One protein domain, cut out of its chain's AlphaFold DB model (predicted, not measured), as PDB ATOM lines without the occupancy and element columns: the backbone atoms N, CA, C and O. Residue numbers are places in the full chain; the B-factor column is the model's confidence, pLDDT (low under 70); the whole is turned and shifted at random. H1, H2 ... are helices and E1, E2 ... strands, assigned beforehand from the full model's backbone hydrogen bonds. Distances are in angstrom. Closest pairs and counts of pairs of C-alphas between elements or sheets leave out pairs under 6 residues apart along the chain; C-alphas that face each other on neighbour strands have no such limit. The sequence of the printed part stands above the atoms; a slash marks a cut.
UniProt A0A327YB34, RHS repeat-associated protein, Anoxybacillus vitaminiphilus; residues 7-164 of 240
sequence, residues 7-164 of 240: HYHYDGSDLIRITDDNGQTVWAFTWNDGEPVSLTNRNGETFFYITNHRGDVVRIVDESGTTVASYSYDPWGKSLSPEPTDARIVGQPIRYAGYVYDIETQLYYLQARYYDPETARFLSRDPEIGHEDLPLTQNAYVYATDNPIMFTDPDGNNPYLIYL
ATOM      1  N   HIS A   7     102.958  66.748 115.068       95.94
ATOM      2  CA  HIS A   7     103.110  65.634 115.994       95.94
ATOM      3  C   HIS A   7     103.851  66.090 117.245       95.94
ATOM      4  O   HIS A   7     104.947  66.645 117.157       95.94
ATOM      5  N   TYR A   8     103.259  65.822 118.404       96.44
ATOM      6  CA  TYR A   8     103.782  66.186 119.715       96.44
ATOM      7  C   TYR A   8     104.430  64.953 120.349       96.44
ATOM      8  O   TYR A   8     103.802  63.901 120.456       96.44
ATOM      9  N   HIS A   9     105.691  65.077 120.751       97.25
ATOM     10  CA  HIS A   9     106.491  63.991 121.316       97.25
ATOM     11  C   HIS A   9     106.810  64.312 122.770       97.25
ATOM     12  O   HIS A   9     107.405  65.355 123.053       97.25
ATOM     13  N   TYR A  10     106.439  63.406 123.668       95.38
ATOM     14  CA  TYR A  10     106.589  63.567 125.111       95.38
ATOM     15  C   TYR A  10     107.594  62.562 125.681       95.38
ATOM     16  O   TYR A  10     107.686  61.435 125.192       95.38
ATOM     17  N   ASP A  11     108.305  62.967 126.732       94.06
ATOM     18  CA  ASP A  11     109.016  62.074 127.649       94.06
ATOM     19  C   ASP A  11     108.375  62.201 129.035       94.06
ATOM     20  O   ASP A  11     108.456  63.244 129.683       94.06
ATOM     21  N   GLY A  12     107.633  61.174 129.451       90.44
ATOM     22  CA  GLY A  12     106.725  61.293 130.591       90.44
ATOM     23  C   GLY A  12     105.699  62.409 130.365       90.44
ATOM     24  O   GLY A  12     104.921  62.348 129.413       90.44
ATOM     25  N   SER A  13     105.706  63.411 131.245       89.12
ATOM     26  CA  SER A  13     104.829  64.585 131.171       89.12
ATOM     27  C   SER A  13     105.349  65.712 130.278       89.12
ATOM     28  O   SER A  13     104.606  66.637 129.938       89.12
ATOM     29  N   ASP A  14     106.622  65.653 129.903       93.81
ATOM     30  CA  ASP A  14     107.336  66.803 129.376       93.81
ATOM     31  C   ASP A  14     107.295  66.773 127.847       93.81
ATOM     32  O   ASP A  14     107.705  65.799 127.210       93.81
ATOM     33  N   LEU A  15     106.784  67.841 127.225       96.69
ATOM     34  CA  LEU A  15     106.787  67.970 125.768       96.69
ATOM     35  C   LEU A  15     108.218  68.241 125.309       96.69
ATOM     36  O   LEU A  15     108.705  69.356 125.462       96.69
ATOM     37  N   ILE A  16     108.891  67.259 124.714       97.88
ATOM     38  CA  ILE A  16     110.299  67.393 124.304       97.88
ATOM     39  C   ILE A  16     110.454  67.861 122.857       97.88
ATOM     40  O   ILE A  16     111.487  68.428 122.495       97.88
ATOM     41  N   ARG A  17     109.453  67.624 121.997       98.06
ATOM     42  CA  ARG A  17     109.551  67.966 120.573       98.06
ATOM     43  C   ARG A  17     108.194  68.101 119.891       98.06
ATOM     44  O   ARG A  17     107.290  67.318 120.154       98.06
ATOM     45  N   ILE A  18     108.095  69.023 118.938       98.00
ATOM     46  CA  ILE A  18     107.016  69.083 117.942       98.00
ATOM     47  C   ILE A  18     107.636  68.895 116.559       98.00
ATOM     48  O   ILE A  18     108.621  69.563 116.234       98.00
ATOM     49  N   THR A  19     107.075  68.010 115.739       97.62
ATOM     50  CA  THR A  19     107.499  67.788 114.346       97.62
ATOM     51  C   THR A  19     106.352  68.018 113.370       97.62
ATOM     52  O   THR A  19     105.193  67.886 113.747       97.62
ATOM     53  N   ASP A  20     106.668  68.337 112.116       95.75
ATOM     54  CA  ASP A  20     105.690  68.283 111.021       95.75
ATOM     55  C   ASP A  20     105.530  66.854 110.460       95.75
ATOM     56  O   ASP A  20     106.219  65.926 110.898       95.75
ATOM     57  N   ASP A  21     104.636  66.691 109.480       94.44
ATOM     58  CA  ASP A  21     104.359  65.429 108.771       94.44
ATOM     59  C   ASP A  21     105.586  64.791 108.099       94.44
ATOM     60  O   ASP A  21     105.627  63.580 107.880       94.44
ATOM     61  N   ASN A  22     106.621  65.578 107.784       93.88
ATOM     62  CA  ASN A  22     107.865  65.064 107.206       93.88
ATOM     63  C   ASN A  22     108.866  64.620 108.286       93.88
ATOM     64  O   ASN A  22     109.999  64.248 107.974       93.88
ATOM     65  N   GLY A  23     108.480  64.689 109.564       93.44
ATOM     66  CA  GLY A  23     109.337  64.388 110.705       93.44
ATOM     67  C   GLY A  23     110.364  65.481 111.010       93.44
ATOM     68  O   GLY A  23     111.257  65.258 111.835       93.44
ATOM     69  N   GLN A  24     110.262  66.658 110.384       95.19
ATOM     70  CA  GLN A  24     111.169  67.767 110.656       95.19
ATOM     71  C   GLN A  24     110.754  68.479 111.944       95.19
ATOM     72  O   GLN A  24     109.590  68.823 112.148       95.19
ATOM     73  N   THR A  25     111.725  68.717 112.827       96.94
ATOM     74  CA  THR A  25     111.509  69.438 114.083       96.94
ATOM     75  C   THR A  25     111.033  70.871 113.819       96.94
ATOM     76  O   THR A  25     111.685  71.637 113.113       96.94
ATOM     77  N   VAL A  26     109.894  71.231 114.408       97.25
ATOM     78  CA  VAL A  26     109.362  72.601 114.489       97.25
ATOM     79  C   VAL A  26     109.894  73.273 115.753       97.25
ATOM     80  O   VAL A  26     110.418  74.382 115.689       97.25
ATOM     81  N   TRP A  27     109.800  72.554 116.874       98.25
ATOM     82  CA  TRP A  27     110.270  72.971 118.190       98.25
ATOM     83  C   TRP A  27     110.915  71.790 118.904       98.25
ATOM     84  O   TRP A  27     110.392  70.675 118.846       98.25
ATOM     85  N   ALA A  28     112.015  72.029 119.602       98.56
ATOM     86  CA  ALA A  28     112.552  71.124 120.612       98.56
ATOM     87  C   ALA A  28     112.588  71.853 121.953       98.56
ATOM     88  O   ALA A  28     112.854  73.051 121.974       98.56
ATOM     89  N   PHE A  29     112.332  71.149 123.050       98.62
ATOM     90  CA  PHE A  29     112.283  71.740 124.386       98.62
ATOM     91  C   PHE A  29     113.161  70.953 125.351       98.62
ATOM     92  O   PHE A  29     113.338  69.742 125.202       98.62
ATOM     93  N   THR A  30     113.687  71.641 126.359       98.44
ATOM     94  CA  THR A  30     114.377  71.013 127.489       98.44
ATOM     95  C   THR A  30     113.700  71.384 128.797       98.44
ATOM     96  O   THR A  30     113.141  72.476 128.933       98.44
ATOM     97  N   TRP A  31     113.767  70.464 129.750       97.44
ATOM     98  CA  TRP A  31     113.068  70.537 131.025       97.44
ATOM     99  C   TRP A  31     114.021  70.181 132.160       97.44
ATOM    100  O   TRP A  31     114.993  69.447 131.963       97.44
ATOM    101  N   ASN A  32     113.744  70.706 133.347       94.50
ATOM    102  CA  ASN A  32     114.434  70.346 134.574       94.50
ATOM    103  C   ASN A  32     113.400  70.184 135.687       94.50
ATOM    104  O   ASN A  32     112.778  71.162 136.090       94.50
ATOM    105  N   ASP A  33     113.221  68.951 136.164       88.38
ATOM    106  CA  ASP A  33     112.256  68.597 137.211       88.38
ATOM    107  C   ASP A  33     110.823  69.118 136.941       88.38
ATOM    108  O   ASP A  33     110.147  69.610 137.844       88.38
ATOM    109  N   GLY A  34     110.355  69.014 135.689       87.88
ATOM    110  CA  GLY A  34     109.018  69.452 135.263       87.88
ATOM    111  C   GLY A  34     108.886  70.951 134.967       87.88
ATOM    112  O   GLY A  34     107.812  71.407 134.580       87.88
ATOM    113  N   GLU A  35     109.961  71.735 135.103       94.00
ATOM    114  CA  GLU A  35     109.983  73.143 134.697       94.00
ATOM    115  C   GLU A  35     110.653  73.318 133.322       94.00
ATOM    116  O   GLU A  35     111.721  72.740 133.081       94.00
ATOM    117  N   PRO A  36     110.079  74.125 132.409       96.88
ATOM    118  CA  PRO A  36     110.659  74.340 131.089       96.88
ATOM    119  C   PRO A  36     111.911  75.219 131.191       96.88
ATOM    120  O   PRO A  36     111.897  76.275 131.821       96.88
ATOM    121  N   VAL A  37     112.992  74.804 130.529       98.12
ATOM    122  CA  VAL A  37     114.303  75.473 130.585       98.12
ATOM    123  C   VAL A  37     114.605  76.211 129.289       98.12
ATOM    124  O   VAL A  37     114.861  77.418 129.298       98.12
ATOM    125  N   SER A  38     114.556  75.512 128.156       98.62
ATOM    126  CA  SER A  38     114.844  76.108 126.850       98.62
ATOM    127  C   SER A  38     113.930  75.586 125.753       98.62
ATOM    128  O   SER A  38     113.321  74.522 125.878       98.62
ATOM    129  N   LEU A  39     113.872  76.343 124.660       98.50
ATOM    130  CA  LEU A  39     113.284  75.924 123.396       98.50
ATOM    131  C   LEU A  39     114.270  76.192 122.256       98.50
ATOM    132  O   LEU A  39     114.971  77.202 122.264       98.50
ATOM    133  N   THR A  40     114.293  75.321 121.256       98.56
ATOM    134  CA  THR A  40     115.055  75.502 120.019       98.56
ATOM    135  C   THR A  40     114.091  75.471 118.842       98.56
ATOM    136  O   THR A  40     113.297  74.535 118.708       98.56
ATOM    137  N   ASN A  41     114.133  76.506 118.005       97.88
ATOM    138  CA  ASN A  41     113.258  76.621 116.840       97.88
ATOM    139  C   ASN A  41     113.773  75.791 115.648       97.88
ATOM    140  O   ASN A  41     114.870  75.229 115.674       97.88
ATOM    141  N   ARG A  42     112.996  75.743 114.559       96.38
ATOM    142  CA  ARG A  42     113.359  75.021 113.323       96.38
ATOM    143  C   ARG A  42     114.687  75.478 112.695       96.38
ATOM    144  O   ARG A  42     115.328  74.686 112.010       96.38
ATOM    145  N   ASN A  43     115.109  76.722 112.928       96.44
ATOM    146  CA  ASN A  43     116.370  77.265 112.412       96.44
ATOM    147  C   ASN A  43     117.585  76.883 113.277       96.44
ATOM    148  O   ASN A  43     118.713  77.205 112.909       96.44
ATOM    149  N   GLY A  44     117.373  76.210 114.413       96.94
ATOM    150  CA  GLY A  44     118.425  75.867 115.369       96.94
ATOM    151  C   GLY A  44     118.748  76.977 116.373       96.94
ATOM    152  O   GLY A  44     119.712  76.842 117.123       96.94
ATOM    153  N   GLU A  45     117.963  78.055 116.419       98.06
ATOM    154  CA  GLU A  45     118.134  79.132 117.401       98.06
ATOM    155  C   GLU A  45     117.545  78.705 118.749       98.06
ATOM    156  O   GLU A  45     116.415  78.208 118.797       98.06
ATOM    157  N   THR A  46     118.292  78.910 119.838       98.38
ATOM    158  CA  THR A  46     117.876  78.522 121.193       98.38
ATOM    159  C   THR A  46     117.477  79.737 122.027       98.38
ATOM    160  O   THR A  46     118.139  80.773 122.017       98.38
ATOM    161  N   PHE A  47     116.389  79.587 122.777       98.75
ATOM    162  CA  PHE A  47     115.837  80.585 123.685       98.75
ATOM    163  C   PHE A  47     115.598  79.961 125.054       98.75
ATOM    164  O   PHE A  47     115.437  78.746 125.180       98.75
ATOM    165  N   PHE A  48     115.538  80.798 126.082       98.81
ATOM    166  CA  PHE A  48     115.440  80.366 127.469       98.81
ATOM    167  C   PHE A  48     114.159  80.881 128.104       98.81
ATOM    168  O   PHE A  48     113.823  82.067 128.002       98.81
ATOM    169  N   TYR A  49     113.455  79.979 128.775       98.69
ATOM    170  CA  TYR A  49     112.280  80.322 129.553       98.69
ATOM    171  C   TYR A  49     112.701  80.971 130.868       98.69
ATOM    172  O   TYR A  49     113.640  80.542 131.534       98.69
ATOM    173  N   ILE A  50     111.975  82.016 131.252       98.31
ATOM    174  CA  ILE A  50     112.039  82.587 132.591       98.31
ATOM    175  C   ILE A  50     110.687  82.336 133.238       98.31
ATOM    176  O   ILE A  50     109.669  82.873 132.785       98.31
ATOM    177  N   THR A  51     110.691  81.538 134.298       97.75
ATOM    178  CA  THR A  51     109.497  81.151 135.041       97.75
ATOM    179  C   THR A  51     109.378  81.915 136.360       97.75
ATOM    180  O   THR A  51     110.346  82.478 136.879       97.75
ATOM    181  N   ASN A  52     108.164  81.982 136.903       94.44
ATOM    182  CA  ASN A  52     107.967  82.339 138.307       94.44
ATOM    183  C   ASN A  52     108.138  81.101 139.214       94.44
ATOM    184  O   ASN A  52     108.337  79.990 138.741       94.44
ATOM    185  N   HIS A  53     107.997  81.283 140.530       87.75
ATOM    186  CA  HIS A  53     108.138  80.207 141.524       87.75
ATOM    187  C   HIS A  53     107.157  79.026 141.383       87.75
ATOM    188  O   HIS A  53     107.315  78.034 142.087       87.75
ATOM    189  N   ARG A  54     106.109  79.164 140.565       88.31
ATOM    190  CA  ARG A  54     105.106  78.126 140.303       88.31
ATOM    191  C   ARG A  54     105.344  77.419 138.962       88.31
ATOM    192  O   ARG A  54     104.634  76.471 138.655       88.31
ATOM    193  N   GLY A  55     106.303  77.891 138.164       93.06
ATOM    194  CA  GLY A  55     106.576  77.371 136.824       93.06
ATOM    195  C   GLY A  55     105.841  78.103 135.695       93.06
ATOM    196  O   GLY A  55     105.882  77.652 134.555       93.06
ATOM    197  N   ASP A  56     105.182  79.241 135.956       97.00
ATOM    198  CA  ASP A  56     104.560  80.017 134.873       97.00
ATOM    199  C   ASP A  56     105.621  80.718 134.044       97.00
ATOM    200  O   ASP A  56     106.388  81.521 134.585       97.00
ATOM    201  N   VAL A  57     105.623  80.497 132.730       98.06
ATOM    202  CA  VAL A  57     106.493  81.237 131.814       98.06
ATOM    203  C   VAL A  57     106.069  82.704 131.787       98.06
ATOM    204  O   VAL A  57     105.022  83.033 131.235       98.06
ATOM    205  N   VAL A  58     106.894  83.593 132.343       98.06
ATOM    206  CA  VAL A  58     106.648  85.048 132.367       98.06
ATOM    207  C   VAL A  58     107.436  85.794 131.296       98.06
ATOM    208  O   VAL A  58     107.029  86.874 130.872       98.06
ATOM    209  N   ARG A  59     108.562  85.236 130.833       98.19
ATOM    210  CA  ARG A  59     109.337  85.771 129.706       98.19
ATOM    211  C   ARG A  59     110.055  84.662 128.955       98.19
ATOM    212  O   ARG A  59     110.312  83.595 129.505       98.19
ATOM    213  N   ILE A  60     110.455  84.984 127.731       98.62
ATOM    214  CA  ILE A  60     111.425  84.216 126.952       98.62
ATOM    215  C   ILE A  60     112.534  85.170 126.541       98.62
ATOM    216  O   ILE A  60     112.254  86.298 126.122       98.62
ATOM    217  N   VAL A  61     113.778  84.727 126.684       98.75
ATOM    218  CA  VAL A  61     114.965  85.495 126.303       98.75
ATOM    219  C   VAL A  61     115.799  84.733 125.282       98.75
ATOM    220  O   VAL A  61     115.826  83.506 125.299       98.75
ATOM    221  N   ASP A  62     116.467  85.453 124.390       98.31
ATOM    222  CA  ASP A  62     117.472  84.862 123.502       98.31
ATOM    223  C   ASP A  62     118.825  84.666 124.212       98.31
ATOM    224  O   ASP A  62     118.986  84.989 125.393       98.31
ATOM    225  N   GLU A  63     119.819  84.145 123.489       96.56
ATOM    226  CA  GLU A  63     121.173  83.900 124.009       96.56
ATOM    227  C   GLU A  63     121.884  85.161 124.528       96.56
ATOM    228  O   GLU A  63     122.776  85.067 125.370       96.56
ATOM    229  N   SER A  64     121.482  86.351 124.067       97.25
ATOM    230  CA  SER A  64     122.020  87.631 124.546       97.25
ATOM    231  C   SER A  64     121.333  88.133 125.823       97.25
ATOM    232  O   SER A  64     121.753  89.137 126.400       97.25
ATOM    233  N   GLY A  65     120.274  87.451 126.272       97.06
ATOM    234  CA  GLY A  65     119.415  87.878 127.374       97.06
ATOM    235  C   GLY A  65     118.348  88.897 126.966       97.06
ATOM    236  O   GLY A  65     117.664  89.449 127.834       97.06
ATOM    237  N   THR A  66     118.177  89.154 125.666       98.19
ATOM    238  CA  THR A  66     117.148  90.070 125.162       98.19
ATOM    239  C   THR A  66     115.785  89.399 125.252       98.19
ATOM    240  O   THR A  66     115.613  88.256 124.840       98.19
ATOM    241  N   THR A  67     114.793  90.101 125.806       98.25
ATOM    242  CA  THR A  67     113.430  89.567 125.928       98.25
ATOM    243  C   THR A  67     112.743  89.541 124.566       98.25
ATOM    244  O   THR A  67     112.565  90.589 123.951       98.25
ATOM    245  N   VAL A  68     112.323  88.351 124.132       98.25
ATOM    246  CA  VAL A  68     111.624  88.105 122.855       98.25
ATOM    247  C   VAL A  68     110.133  87.809 123.042       98.25
ATOM    248  O   VAL A  68     109.347  87.949 122.110       98.25
ATOM    249  N   ALA A  69     109.720  87.445 124.260       97.69
ATOM    250  CA  ALA A  69     108.317  87.330 124.647       97.69
ATOM    251  C   ALA A  69     108.128  87.700 126.120       97.69
ATOM    252  O   ALA A  69     109.017  87.475 126.944       97.69
ATOM    253  N   SER A  70     106.962  88.242 126.459       97.31
ATOM    254  CA  SER A  70     106.532  88.495 127.837       97.31
ATOM    255  C   SER A  70     105.093  88.039 128.003       97.31
ATOM    256  O   SER A  70     104.271  88.282 127.124       97.31
ATOM    257  N   TYR A  71     104.801  87.411 129.136       97.00
ATOM    258  CA  TYR A  71     103.469  86.925 129.463       97.00
ATOM    259  C   TYR A  71     103.067  87.376 130.860       97.00
ATOM    260  O   TYR A  71     103.886  87.503 131.774       97.00
ATOM    261  N   SER A  72     101.769  87.570 131.026       97.25
ATOM    262  CA  SER A  72     101.119  87.797 132.305       97.25
ATOM    263  C   SER A  72      99.819  87.014 132.311       97.25
ATOM    264  O   SER A  72      99.163  86.891 131.276       97.25
ATOM    265  N   TYR A  73      99.462  86.483 133.473       97.88
ATOM    266  CA  TYR A  73      98.274  85.662 133.642       97.88
ATOM    267  C   TYR A  73      97.468  86.164 134.830       97.88
ATOM    268  O   TYR A  73      98.025  86.726 135.780       97.88
ATOM    269  N   ASP A  74      96.165  85.932 134.794       97.19
ATOM    270  CA  ASP A  74      95.373  85.932 136.016       97.19
ATOM    271  C   ASP A  74      95.671  84.665 136.860       97.19
ATOM    272  O   ASP A  74      96.422  83.782 136.426       97.19
ATOM    273  N   PRO A  75      95.112  84.536 138.081       96.12
ATOM    274  CA  PRO A  75      95.353  83.360 138.916       96.12
ATOM    275  C   PRO A  75      94.975  82.023 138.264       96.12
ATOM    276  O   PRO A  75      95.547  81.000 138.634       96.12
ATOM    277  N   TRP A  76      94.045  82.018 137.309       97.69
ATOM    278  CA  TRP A  76      93.513  80.829 136.642       97.69
ATOM    279  C   TRP A  76      94.206  80.521 135.314       97.69
ATOM    280  O   TRP A  76      93.889  79.516 134.684       97.69
ATOM    281  N   GLY A  77      95.182  81.329 134.907       97.31
ATOM    282  CA  GLY A  77      95.988  81.090 133.713       97.31
ATOM    283  C   GLY A  77      95.460  81.728 132.447       97.31
ATOM    284  O   GLY A  77      96.008  81.471 131.372       97.31
ATOM    285  N   LYS A  78      94.458  82.604 132.548       97.50
ATOM    286  CA  LYS A  78      94.031  83.419 131.414       97.50
ATOM    287  C   LYS A  78      95.138  84.410 131.075       97.50
ATOM    288  O   LYS A  78      95.544  85.196 131.934       97.50
ATOM    289  N   SER A  79      95.626  84.375 129.836       94.19
ATOM    290  CA  SER A  79      96.636  85.326 129.367       94.19
ATOM    291  C   SER A  79      96.066  86.746 129.359       94.19
ATOM    292  O   SER A  79      94.981  86.999 128.836       94.19
ATOM    293  N   LEU A  80      96.806  87.681 129.947       96.38
ATOM    294  CA  LEU A  80      96.502  89.114 129.966       96.38
ATOM    295  C   LEU A  80      97.429  89.905 129.032       96.38
ATOM    296  O   LEU A  80      97.264  91.113 128.867       96.38
ATOM    297  N   SER A  81      98.422  89.231 128.447       93.62
ATOM    298  CA  SER A  81      99.368  89.801 127.490       93.62
ATOM    299  C   SER A  81      98.959  89.459 126.054       93.62
ATOM    300  O   SER A  81      98.378  88.395 125.829       93.62
ATOM    301  N   PRO A  82      99.264  90.327 125.073       92.56
ATOM    302  CA  PRO A  82      99.104  89.978 123.665       92.56
ATOM    303  C   PRO A  82     100.044  88.828 123.277       92.56
ATOM    304  O   PRO A  82     101.078  88.622 123.917       92.56
ATOM    305  N   GLU A  83      99.711  88.115 122.199       94.19
ATOM    306  CA  GLU A  83     100.602  87.085 121.667       94.19
ATOM    307  C   GLU A  83     101.949  87.676 121.211       94.19
ATOM    308  O   GLU A  83     102.003  88.824 120.746       94.19
ATOM    309  N   PRO A  84     103.048  86.908 121.318       94.31
ATOM    310  CA  PRO A  84     104.356  87.368 120.886       94.31
ATOM    311  C   PRO A  84     104.405  87.669 119.385       94.31
ATOM    312  O   PRO A  84     103.843  86.942 118.568       94.31
ATOM    313  N   THR A  85     105.143  88.715 119.019       96.12
ATOM    314  CA  THR A  85     105.303  89.152 117.622       96.12
ATOM    315  C   THR A  85     106.654  88.778 117.015       96.12
ATOM    316  O   THR A  85     106.831  88.903 115.804       96.12
ATOM    317  N   ASP A  86     107.612  88.321 117.827       97.06
ATOM    318  CA  ASP A  86     108.907  87.862 117.333       97.06
ATOM    319  C   ASP A  86     108.730  86.552 116.552       97.06
ATOM    320  O   ASP A  86     108.384  85.506 117.109       97.06
ATOM    321  N   ALA A  87     108.983  86.617 115.245       96.50
ATOM    322  CA  ALA A  87     108.793  85.507 114.319       96.50
ATOM    323  C   ALA A  87     109.624  84.260 114.668       96.50
ATOM    324  O   ALA A  87     109.309  83.170 114.196       96.50
ATOM    325  N   ARG A  88     110.674  84.393 115.491       97.00
ATOM    326  CA  ARG A  88     111.530  83.273 115.900       97.00
ATOM    327  C   ARG A  88     110.899  82.393 116.978       97.00
ATOM    328  O   ARG A  88     111.327  81.249 117.118       97.00
ATOM    329  N   ILE A  89     109.927  82.922 117.731       96.69
ATOM    330  CA  ILE A  89     109.260  82.236 118.854       96.69
ATOM    331  C   ILE A  89     107.727  82.226 118.749       96.69
ATOM    332  O   ILE A  89     107.061  81.605 119.579       96.69
ATOM    333  N   VAL A  90     107.147  82.907 117.753       95.19
ATOM    334  CA  VAL A  90     105.695  82.919 117.535       95.19
ATOM    335  C   VAL A  90     105.187  81.490 117.314       95.19
ATOM    336  O   VAL A  90     105.779  80.715 116.567       95.19
ATOM    337  N   GLY A  91     104.104  81.124 117.999       93.94
ATOM    338  CA  GLY A  91     103.527  79.778 117.921       93.94
ATOM    339  C   GLY A  91     104.202  78.715 118.798       93.94
ATOM    340  O   GLY A  91     103.730  77.581 118.822       93.94
ATOM    341  N   GLN A  92     105.256  79.036 119.558       96.69
ATOM    342  CA  GLN A  92     105.712  78.133 120.621       96.69
ATOM    343  C   GLN A  92     104.579  77.982 121.663       96.69
ATOM    344  O   GLN A  92     103.987  79.009 122.013       96.69
ATOM    345  N   PRO A  93     104.243  76.780 122.173       97.19
ATOM    346  CA  PRO A  93     103.018  76.583 122.955       97.19
ATOM    347  C   PRO A  93     103.194  76.588 124.482       97.19
ATOM    348  O   PRO A  93     102.198  76.634 125.192       97.19
ATOM    349  N   ILE A  94     104.413  76.543 125.027       97.88
ATOM    350  CA  ILE A  94     104.604  76.443 126.485       97.88
ATOM    351  C   ILE A  94     104.287  77.786 127.160       97.88
ATOM    352  O   ILE A  94     104.755  78.848 126.718       97.88
ATOM    353  N   ARG A  95     103.444  77.750 128.202       96.44
ATOM    354  CA  ARG A  95     102.869  78.933 128.876       96.44
ATOM    355  C   ARG A  95     102.706  78.707 130.397       96.44
ATOM    356  O   ARG A  95     103.680  78.437 131.098       96.44
ATOM    357  N   TYR A  96     101.495  78.894 130.919       97.44
ATOM    358  CA  TYR A  96     101.103  78.792 132.322       97.44
ATOM    359  C   TYR A  96     101.416  77.409 132.899       97.44
ATOM    360  O   TYR A  96     101.060  76.407 132.287       97.44
ATOM    361  N   ALA A  97     102.088  77.371 134.053       95.44
ATOM    362  CA  ALA A  97     102.558  76.161 134.731       95.44
ATOM    363  C   ALA A  97     103.269  75.128 133.823       95.44
ATOM    364  O   ALA A  97     103.235  73.934 134.103       95.44
ATOM    365  N   GLY A  98     103.887  75.570 132.720       95.38
ATOM    366  CA  GLY A  98     104.529  74.683 131.747       95.38
ATOM    367  C   GLY A  98     103.564  73.946 130.806       95.38
ATOM    368  O   GLY A  98     104.002  73.129 130.004       95.38
ATOM    369  N   TYR A  99     102.263  74.227 130.836       96.69
ATOM    370  CA  TYR A  99     101.306  73.538 129.972       96.69
ATOM    371  C   TYR A  99     101.429  73.950 128.503       96.69
ATOM    372  O   TYR A  99     101.872  75.056 128.168       96.69
ATOM    373  N   VAL A 100     100.957  73.059 127.629       97.50
ATOM    374  CA  VAL A 100     100.806  73.309 126.194       97.50
ATOM    375  C   VAL A 100      99.540  74.129 125.977       97.50
ATOM    376  O   VAL A 100      98.437  73.640 126.208       97.50
ATOM    377  N   TYR A 101      99.701  75.376 125.547       97.56
ATOM    378  CA  TYR A 101      98.606  76.263 125.177       97.56
ATOM    379  C   TYR A 101      98.292  76.143 123.687       97.56
ATOM    380  O   TYR A 101      99.173  76.318 122.841       97.56
ATOM    381  N   ASP A 102      97.031  75.872 123.383       95.44
ATOM    382  CA  ASP A 102      96.484  75.920 122.035       95.44
ATOM    383  C   ASP A 102      95.944  77.331 121.768       95.44
ATOM    384  O   ASP A 102      94.983  77.777 122.397       95.44
ATOM    385  N   ILE A 103      96.586  78.042 120.840       91.75
ATOM    386  CA  ILE A 103      96.254  79.432 120.504       91.75
ATOM    387  C   ILE A 103      94.891  79.525 119.802       91.75
ATOM    388  O   ILE A 103      94.193  80.525 119.972       91.75
ATOM    389  N   GLU A 104      94.496  78.508 119.032       91.69
ATOM    390  CA  GLU A 104      93.249  78.533 118.261       91.69
ATOM    391  C   GLU A 104      92.038  78.391 119.178       91.69
ATOM    392  O   GLU A 104      91.057  79.125 119.041       91.69
ATOM    393  N   THR A 105      92.122  77.474 120.146       94.94
ATOM    394  CA  THR A 105      91.027  77.215 121.088       94.94
ATOM    395  C   THR A 105      91.136  78.013 122.382       94.94
ATOM    396  O   THR A 105      90.155  78.091 123.116       94.94
ATOM    397  N   GLN A 106      92.307  78.585 122.677       96.06
ATOM    398  CA  GLN A 106      92.636  79.264 123.939       96.06
ATOM    399  C   GLN A 106      92.558  78.339 125.165       96.06
ATOM    400  O   GLN A 106      92.201  78.756 126.266       96.06
ATOM    401  N   LEU A 107      92.901  77.064 124.969       97.94
ATOM    402  CA  LEU A 107      92.844  76.029 126.002       97.94
ATOM    403  C   LEU A 107      94.245  75.541 126.345       97.94
ATOM    404  O   LEU A 107      95.155  75.584 125.519       97.94
ATOM    405  N   TYR A 108      94.399  75.000 127.547       98.25
ATOM    406  CA  TYR A 108      95.599  74.269 127.928       98.25
ATOM    407  C   TYR A 108      95.365  72.767 127.817       98.25
ATOM    408  O   TYR A 108      94.390  72.247 128.359       98.25
ATOM    409  N   TYR A 109      96.273  72.059 127.155       96.75
ATOM    410  CA  TYR A 109      96.307  70.602 127.169       96.75
ATOM    411  C   TYR A 109      97.195  70.119 128.316       96.75
ATOM    412  O   TYR A 109      98.408  70.333 128.313       96.75
ATOM    413  N   LEU A 110      96.575  69.453 129.288       94.38
ATOM    414  CA  LEU A 110      97.231  68.872 130.457       94.38
ATOM    415  C   LEU A 110      97.260  67.346 130.315       94.38
ATOM    416  O   LEU A 110      96.956  66.650 131.262       94.38
ATOM    417  N   GLN A 111      97.546  66.808 129.126       92.25
ATOM    418  CA  GLN A 111      97.601  65.360 128.843       92.25
ATOM    419  C   GLN A 111      96.265  64.615 128.989       92.25
ATOM    420  O   GLN A 111      95.671  64.216 127.991       92.25
ATOM    421  N   ALA A 112      95.760  64.416 130.206       91.75
ATOM    422  CA  ALA A 112      94.497  63.722 130.412       91.75
ATOM    423  C   ALA A 112      93.300  64.546 129.914       91.75
ATOM    424  O   ALA A 112      92.292  63.991 129.467       91.75
ATOM    425  N   ARG A 113      93.377  65.881 130.031       94.62
ATOM    426  CA  ARG A 113      92.233  66.774 129.806       94.62
ATOM    427  C   ARG A 113      92.644  68.135 129.261       94.62
ATOM    428  O   ARG A 113      93.748  68.620 129.498       94.62
ATOM    429  N   TYR A 114      91.692  68.775 128.587       97.50
ATOM    430  CA  TYR A 114      91.773  70.191 128.252       97.50
ATOM    431  C   TYR A 114      91.211  71.036 129.395       97.50
ATOM    432  O   TYR A 114      90.098  70.791 129.871       97.50
ATOM    433  N   TYR A 115      91.990  72.024 129.814       98.25
ATOM    434  CA  TYR A 115      91.633  73.027 130.804       98.25
ATOM    435  C   TYR A 115      91.307  74.352 130.113       98.25
ATOM    436  O   TYR A 115      92.078  74.839 129.285       98.25
ATOM    437  N   ASP A 116      90.163  74.924 130.473       98.19
ATOM    438  CA  ASP A 116      89.715  76.229 130.017       98.19
ATOM    439  C   ASP A 116      90.018  77.292 131.088       98.19
ATOM    440  O   ASP A 116      89.384  77.294 132.154       98.19
ATOM    441  N   PRO A 117      90.970  78.205 130.831       97.75
ATOM    442  CA  PRO A 117      91.296  79.275 131.764       97.75
ATOM    443  C   PRO A 117      90.211  80.360 131.849       97.75
ATOM    444  O   PRO A 117      90.181  81.084 132.841       97.75
ATOM    445  N   GLU A 118      89.316  80.484 130.860       97.31
ATOM    446  CA  GLU A 118      88.227  81.470 130.871       97.31
ATOM    447  C   GLU A 118      87.155  81.090 131.893       97.31
ATOM    448  O   GLU A 118      86.693  81.922 132.676       97.31
ATOM    449  N   THR A 119      86.765  79.814 131.901       97.19
ATOM    450  CA  THR A 119      85.784  79.281 132.855       97.19
ATOM    451  C   THR A 119      86.419  78.711 134.119       97.19
ATOM    452  O   THR A 119      85.697  78.389 135.066       97.19
ATOM    453  N   ALA A 120      87.752  78.618 134.159       97.00
ATOM    454  CA  ALA A 120      88.537  78.039 135.245       97.00
ATOM    455  C   ALA A 120      88.201  76.562 135.528       97.00
ATOM    456  O   ALA A 120      88.203  76.115 136.683       97.00
ATOM    457  N   ARG A 121      87.873  75.783 134.489       96.19
ATOM    458  CA  ARG A 121      87.417  74.387 134.615       96.19
ATOM    459  C   ARG A 121      88.001  73.493 133.530       96.19
ATOM    460  O   ARG A 121      88.373  73.943 132.454       96.19
ATOM    461  N   PHE A 122      88.052  72.194 133.811       97.00
ATOM    462  CA  PHE A 122      88.286  71.198 132.769       97.00
ATOM    463  C   PHE A 122      87.057  71.054 131.870       97.00
ATOM    464  O   PHE A 122      85.925  71.173 132.337       97.00
ATOM    465  N   LEU A 123      87.274  70.750 130.590       96.44
ATOM    466  CA  LEU A 123      86.185  70.503 129.638       96.44
ATOM    467  C   LEU A 123      85.576  69.107 129.785       96.44
ATOM    468  O   LEU A 123      84.401  68.888 129.488       96.44
ATOM    469  N   SER A 124      86.377  68.153 130.250       94.69
ATOM    470  CA  SER A 124      85.971  66.771 130.468       94.69
ATOM    471  C   SER A 124      85.979  66.419 131.950       94.69
ATOM    472  O   SER A 124      86.722  66.973 132.766       94.69
ATOM    473  N   ARG A 125      85.107  65.473 132.292       91.94
ATOM    474  CA  ARG A 125      85.023  64.904 133.631       91.94
ATOM    475  C   ARG A 125      86.342  64.206 133.969       91.94
ATOM    476  O   ARG A 125      86.857  63.464 133.138       91.94
ATOM    477  N   ASP A 126      86.832  64.409 135.188       89.06
ATOM    478  CA  ASP A 126      87.953  63.651 135.748       89.06
ATOM    479  C   ASP A 126      87.673  62.140 135.676       89.06
ATOM    480  O   ASP A 126      86.605  61.707 136.139       89.06
ATOM    481  N   PRO A 127      88.579  61.339 135.086       83.75
ATOM    482  CA  PRO A 127      88.506  59.887 135.170       83.75
ATOM    483  C   PRO A 127      88.588  59.388 136.614       83.75
ATOM    484  O   PRO A 127      87.974  58.368 136.936       83.75
ATOM    485  N   GLU A 128      89.303  60.112 137.480       81.31
ATOM    486  CA  GLU A 128      89.453  59.747 138.879       81.31
ATOM    487  C   GLU A 128      88.252  60.173 139.717       81.31
ATOM    488  O   GLU A 128      87.734  61.293 139.657       81.31
ATOM    489  N   ILE A 129      87.781  59.232 140.531       78.75
ATOM    490  CA  ILE A 129      86.616  59.445 141.380       78.75
ATOM    491  C   ILE A 129      87.054  60.226 142.619       78.75
ATOM    492  O   ILE A 129      88.005  59.858 143.308       78.75
ATOM    493  N   GLY A 130      86.318  61.294 142.930       75.38
ATOM    494  CA  GLY A 130      86.527  62.076 144.142       75.38
ATOM    495  C   GLY A 130      86.442  61.228 145.414       75.38
ATOM    496  O   GLY A 130      85.673  60.271 145.511       75.38
ATOM    497  N   HIS A 131      87.187  61.623 146.437       77.81
ATOM    498  CA  HIS A 131      87.225  60.924 147.714       77.81
ATOM    499  C   HIS A 131      86.105  61.397 148.650       77.81
ATOM    500  O   HIS A 131      85.806  62.591 148.740       77.81
ATOM    501  N   GLU A 132      85.499  60.469 149.388       81.19
ATOM    502  CA  GLU A 132      84.360  60.740 150.278       81.19
ATOM    503  C   GLU A 132      84.693  61.737 151.403       81.19
ATOM    504  O   GLU A 132      83.925  62.659 151.672       81.19
ATOM    505  N   ASP A 133      85.883  61.620 151.997       77.69
ATOM    506  CA  ASP A 133      86.350  62.523 153.059       77.69
ATOM    507  C   ASP A 133      86.674  63.952 152.587       77.69
ATOM    508  O   ASP A 133      86.916  64.837 153.417       77.69
ATOM    509  N   LEU A 134      86.716  64.202 151.274       74.12
ATOM    510  CA  LEU A 134      87.085  65.498 150.705       74.12
ATOM    511  C   LEU A 134      86.058  65.951 149.658       74.12
ATOM    512  O   LEU A 134      86.288  65.806 148.457       74.12
ATOM    513  N   PRO A 135      84.949  66.579 150.105       81.62
ATOM    514  CA  PRO A 135      83.822  66.961 149.251       81.62
ATOM    515  C   PRO A 135      84.188  67.813 148.031       81.62
ATOM    516  O   PRO A 135      83.533  67.704 147.002       81.62
ATOM    517  N   LEU A 136      85.248  68.630 148.111       78.00
ATOM    518  CA  LEU A 136      85.721  69.429 146.972       78.00
ATOM    519  C   LEU A 136      86.143  68.560 145.779       78.00
ATOM    520  O   LEU A 136      85.949  68.959 144.638       78.00
ATOM    521  N   THR A 137      86.653  67.352 146.030       78.44
ATOM    522  CA  THR A 137      87.055  66.424 144.960       78.44
ATOM    523  C   THR A 137      85.891  65.748 144.254       78.44
ATOM    524  O   THR A 137      86.083  65.150 143.204       78.44
ATOM    525  N   GLN A 138      84.674  65.863 144.791       85.38
ATOM    526  CA  GLN A 138      83.481  65.331 144.134       85.38
ATOM    527  C   GLN A 138      83.108  66.138 142.884       85.38
ATOM    528  O   GLN A 138      82.381  65.645 142.022       85.38
ATOM    529  N   ASN A 139      83.613  67.369 142.756       89.50
ATOM    530  CA  ASN A 139      83.486  68.122 141.522       89.50
ATOM    531  C   ASN A 139      84.584  67.708 140.531       89.50
ATOM    532  O   ASN A 139      85.718  68.178 140.589       89.50
ATOM    533  N   ALA A 140      84.205  66.855 139.585       90.38
ATOM    534  CA  ALA A 140      85.098  66.256 138.600       90.38
ATOM    535  C   ALA A 140      85.617  67.221 137.509       90.38
ATOM    536  O   ALA A 140      86.282  66.781 136.578       90.38
ATOM    537  N   TYR A 141      85.316  68.518 137.588       93.38
ATOM    538  CA  TYR A 141      85.771  69.525 136.617       93.38
ATOM    539  C   TYR A 141      86.715  70.567 137.234       93.38
ATOM    540  O   TYR A 141      87.089  71.536 136.573       93.38
ATOM    541  N   VAL A 142      87.073  70.410 138.511       92.00
ATOM    542  CA  VAL A 142      87.879  71.388 139.251       92.00
ATOM    543  C   VAL A 142      89.347  71.293 138.869       92.00
ATOM    544  O   VAL A 142      89.948  70.228 138.952       92.00
ATOM    545  N   TYR A 143      89.934  72.445 138.556       92.81
ATOM    546  CA  TYR A 143      91.375  72.621 138.445       92.81
ATOM    547  C   TYR A 143      91.982  73.007 139.800       92.81
ATOM    548  O   TYR A 143      91.407  73.810 140.540       92.81
ATOM    549  N   ALA A 144      93.145  72.432 140.128       90.31
ATOM    550  CA  ALA A 144      93.967  72.818 141.280       90.31
ATOM    551  C   ALA A 144      93.218  72.886 142.633       90.31
ATOM    552  O   ALA A 144      93.547  73.700 143.499       90.31
ATOM    553  N   THR A 145      92.187  72.052 142.830       87.38
ATOM    554  CA  THR A 145      91.301  72.081 144.019       87.38
ATOM    555  C   THR A 145      90.762  73.495 144.333       87.38
ATOM    556  O   THR A 145      90.708  73.907 145.490       87.38
ATOM    557  N   ASP A 146      90.415  74.268 143.299       90.38
ATOM    558  CA  ASP A 146      89.976  75.671 143.391       90.38
ATOM    559  C   ASP A 146      90.995  76.624 144.068       90.38
ATOM    560  O   ASP A 146      90.637  77.695 144.564       90.38
ATOM    561  N   ASN A 147      92.284  76.268 144.094       90.75
ATOM    562  CA  ASN A 147      93.357  77.113 144.621       90.75
ATOM    563  C   ASN A 147      94.593  77.110 143.696       90.75
ATOM    564  O   ASN A 147      95.656  76.598 144.065       90.75
ATOM    565  N   PRO A 148      94.478  77.714 142.501       92.50
ATOM    566  CA  PRO A 148      95.523  77.681 141.478       92.50
ATOM    567  C   PRO A 148      96.765  78.504 141.846       92.50
ATOM    568  O   PRO A 148      97.832  78.309 141.277       92.50
ATOM    569  N   ILE A 149      96.664  79.408 142.826       90.38
ATOM    570  CA  ILE A 149      97.815  80.173 143.324       90.38
ATOM    571  C   ILE A 149      98.807  79.242 144.032       90.38
ATOM    572  O   ILE A 149     100.014  79.449 143.947       90.38
ATOM    573  N   MET A 150      98.299  78.226 144.736       86.62
ATOM    574  CA  MET A 150      99.119  77.314 145.534       86.62
ATOM    575  C   MET A 150      99.392  75.980 144.847       86.62
ATOM    576  O   MET A 150     100.337  75.298 145.238       86.62
ATOM    577  N   PHE A 151      98.559  75.588 143.880       88.62
ATOM    578  CA  PHE A 151      98.614  74.267 143.269       88.62
ATOM    579  C   PHE A 151      98.550  74.336 141.744       88.62
ATOM    580  O   PHE A 151      97.918  75.216 141.159       88.62
ATOM    581  N   THR A 152      99.195  73.357 141.126       90.12
ATOM    582  CA  THR A 152      99.136  73.035 139.700       90.12
ATOM    583  C   THR A 152      98.638  71.598 139.547       90.12
ATOM    584  O   THR A 152      98.589  70.845 140.524       90.12
ATOM    585  N   ASP A 153      98.222  71.236 138.340       90.19
ATOM    586  CA  ASP A 153      97.766  69.898 137.965       90.19
ATOM    587  C   ASP A 153      98.670  69.406 136.814       90.19
ATOM    588  O   ASP A 153      98.438  69.777 135.664       90.19
ATOM    589  N   PRO A 154      99.770  68.683 137.114       88.06
ATOM    590  CA  PRO A 154     100.829  68.409 136.137       88.06
ATOM    591  C   PRO A 154     100.416  67.535 134.947       88.06
ATOM    592  O   PRO A 154     100.970  67.678 133.859       88.06
ATOM    593  N   ASP A 155      99.478  66.615 135.152       88.00
ATOM    594  CA  ASP A 155      99.070  65.595 134.177       88.00
ATOM    595  C   ASP A 155      97.562  65.620 133.893       88.00
ATOM    596  O   ASP A 155      97.020  64.718 133.246       88.00
ATOM    597  N   GLY A 156      96.879  66.658 134.381       88.56
ATOM    598  CA  GLY A 156      95.449  66.831 134.216       88.56
ATOM    599  C   GLY A 156      94.641  65.833 135.032       88.56
ATOM    600  O   GLY A 156      93.446  65.720 134.771       88.56
ATOM    601  N   ASN A 157      95.235  65.116 135.986       83.69
ATOM    602  CA  ASN A 157      94.531  64.313 136.974       83.69
ATOM    603  C   ASN A 157      94.577  65.064 138.307       83.69
ATOM    604  O   ASN A 157      95.639  65.474 138.765       83.69
ATOM    605  N   ASN A 158      93.422  65.240 138.959       70.12
ATOM    606  CA  ASN A 158      93.303  66.120 140.125       70.12
ATOM    607  C   ASN A 158      94.471  65.941 141.132       70.12
ATOM    608  O   ASN A 158      94.681  64.818 141.607       70.12
ATOM    609  N   PRO A 159      95.189  67.016 141.547       60.62
ATOM    610  CA  PRO A 159      96.402  66.959 142.387       60.62
ATOM    611  C   PRO A 159      96.142  66.540 143.849       60.62
ATOM    612  O   PRO A 159      96.919  66.821 144.771       60.62
ATOM    613  N   TYR A 160      95.032  65.852 144.088       63.22
ATOM    614  CA  TYR A 160      94.517  65.414 145.367       63.22
ATOM    615  C   TYR A 160      95.555  64.731 146.259       63.22
ATOM    616  O   TYR A 160      95.584  64.990 147.461       63.22
ATOM    617  N   LEU A 161      96.436  63.894 145.704       56.94
ATOM    618  CA  LEU A 161      97.457  63.185 146.485       56.94
ATOM    619  C   LEU A 161      98.439  64.150 147.172       56.94
ATOM    620  O   LEU A 161      98.824  63.928 148.325       56.94
ATOM    621  N   ILE A 162      98.780  65.262 146.515       55.62
ATOM    622  CA  ILE A 162      99.638  66.318 147.069       55.62
ATOM    623  C   ILE A 162      98.878  67.094 148.152       55.62
ATOM    624  O   ILE A 162      99.401  67.308 149.251       55.62
ATOM    625  N   TYR A 163      97.614  67.447 147.894       59.12
ATOM    626  CA  TYR A 163      96.738  68.069 148.895       59.12
ATOM    627  C   TYR A 163      96.602  67.197 150.156       59.12
ATOM    628  O   TYR A 163      96.720  67.693 151.284       59.12
ATOM    629  N   LEU A 164      96.426  65.884 149.977       59.19
ATOM    630  CA  LEU A 164      96.340  64.909 151.056       59.19
ATOM    631  C   LEU A 164      97.628  64.887 151.885       59.19
ATOM    632  O   LEU A 164      97.565  64.935 153.114       59.19
TER     633      LEU A 164
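Overview. This is residues 7 to 164 of the 240 residues of the protein "RHS repeat-associated protein" of Anoxybacillus vitaminiphilus (UniProt A0A327YB34). With little regular structure, this is a strongly twisted wall of seven strands, E1 to E7, then a small three-strand sheet, E8 to E10, and a looping end with short helices H1 and H2. Both sheets are antiparallel meanders, each strand beside the one before. The 158 printed residues, mostly strand by named elements, which hold 61, are compact, radius of gyration of the C-alphas 16.2 A, spanning 52 by 32 by 28 A.

Arrangement. E1, residues 7 to 11, and E2, 14 to 20, form a hairpin, with N 9 and O 17 within hydrogen-bond range, 2.8 A. E8, 100 to 102, and E9, 107 to 109, form another, with N 109 and O 100 at 2.8 A. H1, 135 to 138, and H2, 160 to 164, are on neither sheet and close but not clearly touching: C-alphas 137 and 160, their closest, are 7.5 A apart. H2's O i to N i+4 pair is within range; H1 is too short for one.

Along the chain. E1 begins at C-alpha 7 (103.110, 65.634, 115.994). E3, 25 to 32, spans 20.7 A; E4, 35 to 41, E5, 46 to 51, E6, 57 to 62, E7, 67 to 70, and E10, 114 to 116, follow. H2 ends at C-alpha 164 (96.340, 64.909, 151.056).

Size, cuts and confidence. Uncut, the printed part has long links E7 to E8, E10 to H1 and H1 to H2. Residues 159 to 164 are under pLDDT 70.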